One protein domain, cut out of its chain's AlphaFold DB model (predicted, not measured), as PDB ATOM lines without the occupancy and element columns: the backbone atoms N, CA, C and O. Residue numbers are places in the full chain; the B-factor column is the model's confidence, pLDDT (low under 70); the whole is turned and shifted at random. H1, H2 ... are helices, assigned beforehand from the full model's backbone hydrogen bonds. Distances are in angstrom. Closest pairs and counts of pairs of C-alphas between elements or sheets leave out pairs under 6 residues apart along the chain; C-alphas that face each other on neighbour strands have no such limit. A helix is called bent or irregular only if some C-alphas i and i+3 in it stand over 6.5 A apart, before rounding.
ATOM      1  N   ASP A  16     -42.386  -0.165  14.481       82.69
ATOM      2  CA  ASP A  16     -42.123   1.124  15.125       82.69
ATOM      3  C   ASP A  16     -42.580   1.108  16.583       82.69
ATOM      4  O   ASP A  16     -41.838   1.547  17.462       82.69
ATOM      5  N   ALA A  17     -43.723   0.479  16.880       83.50
ATOM      6  CA  ALA A  17     -44.118   0.235  18.270       83.50
ATOM      7  C   ALA A  17     -43.082  -0.629  19.014       83.50
ATOM      8  O   ALA A  17     -42.805  -0.392  20.189       83.50
ATOM      9  N   GLN A  18     -42.462  -1.598  18.331       81.56
ATOM     10  CA  GLN A  18     -41.400  -2.426  18.897       81.56
ATOM     11  C   GLN A  18     -40.128  -1.621  19.190       81.56
ATOM     12  O   GLN A  18     -39.565  -1.773  20.272       81.56
ATOM     13  N   LYS A  19     -39.700  -0.726  18.287       84.56
ATOM     14  CA  LYS A  19     -38.582   0.200  18.553       84.56
ATOM     15  C   LYS A  19     -38.860   1.076  19.777       84.56
ATOM     16  O   LYS A  19     -37.997   1.207  20.639       84.56
ATOM     17  N   LEU A  20     -40.075   1.620  19.884       86.56
ATOM     18  CA  LEU A  20     -40.478   2.436  21.033       86.56
ATOM     19  C   LEU A  20     -40.457   1.630  22.336       86.56
ATOM     20  O   LEU A  20     -39.923   2.100  23.336       86.56
ATOM     21  N   LEU A  21     -40.956   0.390  22.321       84.94
ATOM     22  CA  LEU A  21     -40.908  -0.508  23.480       84.94
ATOM     23  C   LEU A  21     -39.477  -0.816  23.937       84.94
ATOM     24  O   LEU A  21     -39.243  -0.909  25.141       84.94
ATOM     25  N   VAL A  22     -38.533  -0.964  23.002       87.19
ATOM     26  CA  VAL A  22     -37.107  -1.189  23.304       87.19
ATOM     27  C   VAL A  22     -36.449   0.062  23.896       87.19
ATOM     28  O   VAL A  22     -35.553  -0.062  24.725       87.19
ATOM     29  N   ALA A  23     -36.913   1.259  23.532       85.38
ATOM     30  CA  ALA A  23     -36.396   2.519  24.063       85.38
ATOM     31  C   ALA A  23     -36.941   2.875  25.464       85.38
ATOM     32  O   ALA A  23     -36.298   3.631  26.194       85.38
ATOM     33  N   LEU A  24     -38.089   2.319  25.880       83.56
ATOM     34  CA  LEU A  24     -38.721   2.642  27.171       83.56
ATOM     35  C   LEU A  24     -37.816   2.447  28.406       83.56
ATOM     36  O   LEU A  24     -37.822   3.332  29.258       83.56
ATOM     37  N   PRO A  25     -37.016   1.370  28.538       81.06
ATOM     38  CA  PRO A  25     -36.103   1.216  29.675       81.06
ATOM     39  C   PRO A  25     -35.020   2.305  29.736       81.06
ATOM     40  O   PRO A  25     -34.554   2.661  30.813       81.06
ATOM     41  N   THR A  26     -34.632   2.868  28.585       83.62
ATOM     42  CA  THR A  26     -33.676   3.991  28.527       83.62
ATOM     43  C   THR A  26     -34.327   5.306  28.967       83.62
ATOM     44  O   THR A  26     -33.657   6.188  29.492       83.62
ATOM     45  N   LEU A  27     -35.640   5.455  28.774       77.69
ATOM     46  CA  LEU A  27     -36.399   6.591  29.304       77.69
ATOM     47  C   LEU A  27     -36.603   6.472  30.819       77.69
ATOM     48  O   LEU A  27     -36.501   7.470  31.523       77.69
ATOM     49  N   GLU A  28     -36.814   5.254  31.317       80.06
ATOM     50  CA  GLU A  28     -36.937   4.944  32.749       80.06
ATOM     51  C   GLU A  28     -35.676   5.296  33.537       80.06
ATOM     52  O   GLU A  28     -35.771   5.875  34.616       80.06
ATOM     53  N   SER A  29     -34.493   5.060  32.968       78.75
ATOM     54  CA  SER A  29     -33.233   5.448  33.610       78.75
ATOM     55  C   SER A  29     -32.952   6.956  33.576       78.75
ATOM     56  O   SER A  29     -32.213   7.455  34.424       78.75
ATOM     57  N   ARG A  30     -33.522   7.694  32.614       79.69
ATOM     58  CA  ARG A  30     -33.286   9.139  32.431       79.69
ATOM     59  C   ARG A  30     -34.314  10.029  33.131       79.69
ATOM     60  O   ARG A  30     -34.013  11.194  33.377       79.69
ATOM     61  N   LEU A  31     -35.504   9.512  33.436       76.94
ATOM     62  CA  LEU A  31     -36.616  10.268  34.019       76.94
ATOM     63  C   LEU A  31     -37.030   9.675  35.378       76.94
ATOM     64  O   LEU A  31     -38.025   8.946  35.457       76.94
ATOM     65  N   PRO A  32     -36.299   9.985  36.467       71.50
ATOM     66  CA  PRO A  32     -36.701   9.563  37.805       71.50
ATOM     67  C   PRO A  32     -38.074  10.162  38.172       71.50
ATOM     68  O   PRO A  32     -38.361  11.313  37.845       71.50
ATOM     69  N   ASN A  33     -38.915   9.384  38.864       72.94
ATOM     70  CA  ASN A  33     -40.297   9.712  39.269       72.94
ATOM     71  C   ASN A  33     -41.366   9.725  38.152       72.94
ATOM     72  O   ASN A  33     -42.448  10.276  38.355       72.94
ATOM     73  N   LYS A  34     -41.101   9.110  36.990       81.06
ATOM     74  CA  LYS A  34     -42.071   8.955  35.879       81.06
ATOM     75  C   LYS A  34     -42.480   7.504  35.593       81.06
ATOM     76  O   LYS A  34     -42.941   7.161  34.505       81.06
ATOM     77  N   GLU A  35     -42.328   6.639  36.593       81.12
ATOM     78  CA  GLU A  35     -42.720   5.227  36.542       81.12
ATOM     79  C   GLU A  35     -44.179   4.988  36.097       81.12
ATOM     80  O   GLU A  35     -44.384   4.107  35.253       81.12
ATOM     81  N   PRO A  36     -45.204   5.739  36.569       85.00
ATOM     82  CA  PRO A  36     -46.579   5.464  36.157       85.00
ATOM     83  C   PRO A  36     -46.823   5.803  34.681       85.00
ATOM     84  O   PRO A  36     -47.516   5.047  33.991       85.00
ATOM     85  N   GLU A  37     -46.225   6.876  34.157       85.56
ATOM     86  CA  GLU A  37     -46.327   7.242  32.742       85.56
ATOM     87  C   GLU A  37     -45.597   6.235  31.844       85.56
ATOM     88  O   GLU A  37     -46.124   5.821  30.808       85.56
ATOM     89  N   ILE A  38     -44.420   5.763  32.260       85.75
ATOM     90  CA  ILE A  38     -43.662   4.740  31.525       85.75
ATOM     91  C   ILE A  38     -44.413   3.407  31.523       85.75
ATOM     92  O   ILE A  38     -44.510   2.743  30.484       85.75
ATOM     93  N   HIS A  39     -44.991   3.022  32.660       84.38
ATOM     94  CA  HIS A  39     -45.823   1.831  32.758       84.38
ATOM     95  C   HIS A  39     -47.066   1.936  31.857       84.38
ATOM     96  O   HIS A  39     -47.402   0.981  31.146       84.38
ATOM     97  N   TYR A  40     -47.716   3.104  31.821       89.56
ATOM     98  CA  TYR A  40     -48.819   3.372  30.900       89.56
ATOM     99  C   TYR A  40     -48.387   3.215  29.437       89.56
ATOM    100  O   TYR A  40     -49.023   2.460  28.699       89.56
ATOM    101  N   LEU A  41     -47.282   3.846  29.025       88.06
ATOM    102  CA  LEU A  41     -46.755   3.743  27.660       88.06
ATOM    103  C   LEU A  41     -46.426   2.296  27.287       88.06
ATOM    104  O   LEU A  41     -46.771   1.842  26.195       88.06
ATOM    105  N   ARG A  42     -45.831   1.532  28.207       85.75
ATOM    106  CA  ARG A  42     -45.539   0.104  28.018       85.75
ATOM    107  C   ARG A  42     -46.812  -0.708  27.782       85.75
ATOM    108  O   ARG A  42     -46.835  -1.564  26.896       85.75
ATOM    109  N   ARG A  43     -47.877  -0.440  28.544       88.06
ATOM    110  CA  ARG A  43     -49.189  -1.084  28.365       88.06
ATOM    111  C   ARG A  43     -49.853  -0.661  27.054       88.06
ATOM    112  O   ARG A  43     -50.397  -1.512  26.354       88.06
ATOM    113  N   PHE A  44     -49.798   0.624  26.717       89.44
ATOM    114  CA  PHE A  44     -50.390   1.182  25.503       89.44
ATOM    115  C   PHE A  44     -49.720   0.636  24.238       89.44
ATOM    116  O   PHE A  44     -50.403   0.131  23.351       89.44
ATOM    117  N   LEU A  45     -48.387   0.642  24.185       87.62
ATOM    118  CA  LEU A  45     -47.617   0.160  23.036       87.62
ATOM    119  C   LEU A  45     -47.700  -1.357  22.830       87.62
ATOM    120  O   LEU A  45     -47.400  -1.822  21.739       87.62
ATOM    121  N   ARG A  46     -48.105  -2.126  23.850       85.44
ATOM    122  CA  ARG A  46     -48.402  -3.568  23.746       85.44
ATOM    123  C   ARG A  46     -49.860  -3.859  23.379       85.44
ATOM    124  O   ARG A  46     -50.245  -5.024  23.269       85.44
ATOM    125  N   ASN A  47     -50.701  -2.835  23.237       87.62
ATOM    126  CA  ASN A  47     -52.120  -3.021  22.968       87.62
ATOM    127  C   ASN A  47     -52.335  -3.607  21.562       87.62
ATOM    128  O   ASN A  47     -51.964  -3.011  20.550       87.62
ATOM    129  N   ARG A  48     -53.013  -4.758  21.485       86.00
ATOM    130  CA  ARG A  48     -53.348  -5.430  20.220       86.00
ATOM    131  C   ARG A  48     -54.108  -4.521  19.251       86.00
ATOM    132  O   ARG A  48     -53.845  -4.571  18.051       86.00
ATOM    133  N   ASN A  49     -55.022  -3.697  19.758       86.81
ATOM    134  CA  ASN A  49     -55.825  -2.803  18.922       86.81
ATOM    135  C   ASN A  49     -54.954  -1.735  18.257       86.81
ATOM    136  O   ASN A  49     -55.155  -1.438  17.083       86.81
ATOM    137  N   LEU A  50     -53.937  -1.227  18.961       88.81
ATOM    138  CA  LEU A  50     -52.975  -0.282  18.396       88.81
ATOM    139  C   LEU A  50     -52.217  -0.913  17.223       88.81
ATOM    140  O   LEU A  50     -52.144  -0.327  16.148       88.81
ATOM    141  N   HIS A  51     -51.708  -2.135  17.391       85.38
ATOM    142  CA  HIS A  51     -50.991  -2.830  16.317       85.38
ATOM    143  C   HIS A  51     -51.879  -3.131  15.103       85.38
ATOM    144  O   HIS A  51     -51.416  -3.046  13.966       85.38
ATOM    145  N   LEU A  52     -53.160  -3.454  15.322       86.06
ATOM    146  CA  LEU A  52     -54.130  -3.609  14.236       86.06
ATOM    147  C   LEU A  52     -54.330  -2.294  13.474       86.06
ATOM    148  O   LEU A  52     -54.261  -2.298  12.246       86.06
ATOM    149  N   ILE A  53     -54.513  -1.180  14.188       87.94
ATOM    150  CA  ILE A  53     -54.673   0.153  13.589       87.94
ATOM    151  C   ILE A  53     -53.428   0.538  12.785       87.94
ATOM    152  O   ILE A  53     -53.555   0.925  11.626       87.94
ATOM    153  N   LEU A  54     -52.227   0.373  13.347       87.06
ATOM    154  CA  LEU A  54     -50.970   0.698  12.662       87.06
ATOM    155  C   LEU A  54     -50.765  -0.148  11.399       87.06
ATOM    156  O   LEU A  54     -50.324   0.362  10.366       87.06
ATOM    157  N   ARG A  55     -51.144  -1.430  11.444       84.56
ATOM    158  CA  ARG A  55     -51.100  -2.310  10.273       84.56
ATOM    159  C   ARG A  55     -52.064  -1.849   9.181       84.56
ATOM    160  O   ARG A  55     -51.655  -1.772   8.025       84.56
ATOM    161  N   ILE A  56     -53.311  -1.543   9.545       85.81
ATOM    162  CA  ILE A  56     -54.321  -1.019   8.614       85.81
ATOM    163  C   ILE A  56     -53.821   0.293   7.999       85.81
ATOM    164  O   ILE A  56     -53.823   0.438   6.778       85.81
ATOM    165  N   TYR A  57     -53.308   1.206   8.824       85.19
ATOM    166  CA  TYR A  57     -52.744   2.478   8.383       85.19
ATOM    167  C   TYR A  57     -51.605   2.292   7.372       85.19
ATOM    168  O   TYR A  57     -51.635   2.895   6.301       85.19
ATOM    169  N   ARG A  58     -50.627   1.417   7.647       83.06
ATOM    170  CA  ARG A  58     -49.537   1.138   6.695       83.06
ATOM    171  C   ARG A  58     -50.032   0.514   5.400       83.06
ATOM    172  O   ARG A  58     -49.523   0.862   4.337       83.06
ATOM    173  N   GLN A  59     -51.011  -0.384   5.478       84.00
ATOM    174  CA  GLN A  59     -51.611  -0.978   4.290       84.00
ATOM    175  C   GLN A  59     -52.261   0.104   3.416       84.00
ATOM    176  O   GLN A  59     -51.942   0.182   2.230       84.00
ATOM    177  N   PHE A  60     -53.070   0.990   4.001       80.69
ATOM    178  CA  PHE A  60     -53.654   2.126   3.281       80.69
ATOM    179  C   PHE A  60     -52.589   3.078   2.727       80.69
ATOM    180  O   PHE A  60     -52.649   3.445   1.555       80.69
ATOM    181  N   ARG A  61     -51.568   3.418   3.520       79.94
ATOM    182  CA  ARG A  61     -50.480   4.312   3.095       79.94
ATOM    183  C   ARG A  61     -49.647   3.722   1.954       79.94
ATOM    184  O   ARG A  61     -49.252   4.456   1.061       79.94
ATOM    185  N   SER A  62     -49.423   2.406   1.940       77.44
ATOM    186  CA  SER A  62     -48.720   1.722   0.843       77.44
ATOM    187  C   SER A  62     -49.517   1.688  -0.467       77.44
ATOM    188  O   SER A  62     -48.929   1.584  -1.539       77.44
ATOM    189  N   GLN A  63     -50.848   1.783  -0.380       70.62
ATOM    190  CA  GLN A  63     -51.759   1.784  -1.527       70.62
ATOM    191  C   GLN A  63     -52.091   3.188  -2.041       70.62
ATOM    192  O   GLN A  63     -52.584   3.311  -3.164       70.62
ATOM    193  N   GLN A  64     -51.817   4.244  -1.268       65.50
ATOM    194  CA  GLN A  64     -51.903   5.624  -1.740       65.50
ATOM    195  C   GLN A  64     -50.755   5.920  -2.718       65.50
ATOM    196  O   GLN A  64     -49.785   6.608  -2.414       65.50
TER     197      GLN A  64
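This is residues 16 to 64 of the 233 residues of an uncharacterized protein of Biomphalaria glabrata (UniProt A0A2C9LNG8). The longest helix, H3, leads off as an arm from the open end of a two-helix hairpin, H1 and H2 side by side; residues 55 to 64 stick out free. The printed part has 49 residues, with named helices in the order H1, H2, H3 and no named strand: all helix. It is loose, with a radius of gyration of the C-alphas of 13.5 A and spans of 43 by 16 by 12 A.

H3, residues 48 to 63, is close but not clearly touching H2, residues 35 to 45; their closest C-alphas, Leu 50 and Phe 44, are 7.7 A apart, at a steep tilt of 52 degrees, the same way. H1, residues 16 to 30, touches H2 in a hairpin, opposite ways at a shallow tilt of 7 degrees; their closest C-alphas, Ala 17 and Leu 45, are 5.9 A apart. In H2 and H3 every O i to N i+4 pair is within hydrogen-bond range; in H1, 9 of 11.

H3 measures 23.0 A, ending at C-alpha 63 (-51.759, 1.784, -1.527). H1, 21.0 A, begins at C-alpha 16 (-42.123, 1.124, 15.125) and is only just irregular: C-alphas 22 and 25 are 6.9 A apart. H2 measures 15.2 A.

The C-alphas farthest apart, Asn 33 and Gln 63, are 43.1 A apart. The printed part has no cut, and both links are tight. Residue 64 is under pLDDT 70.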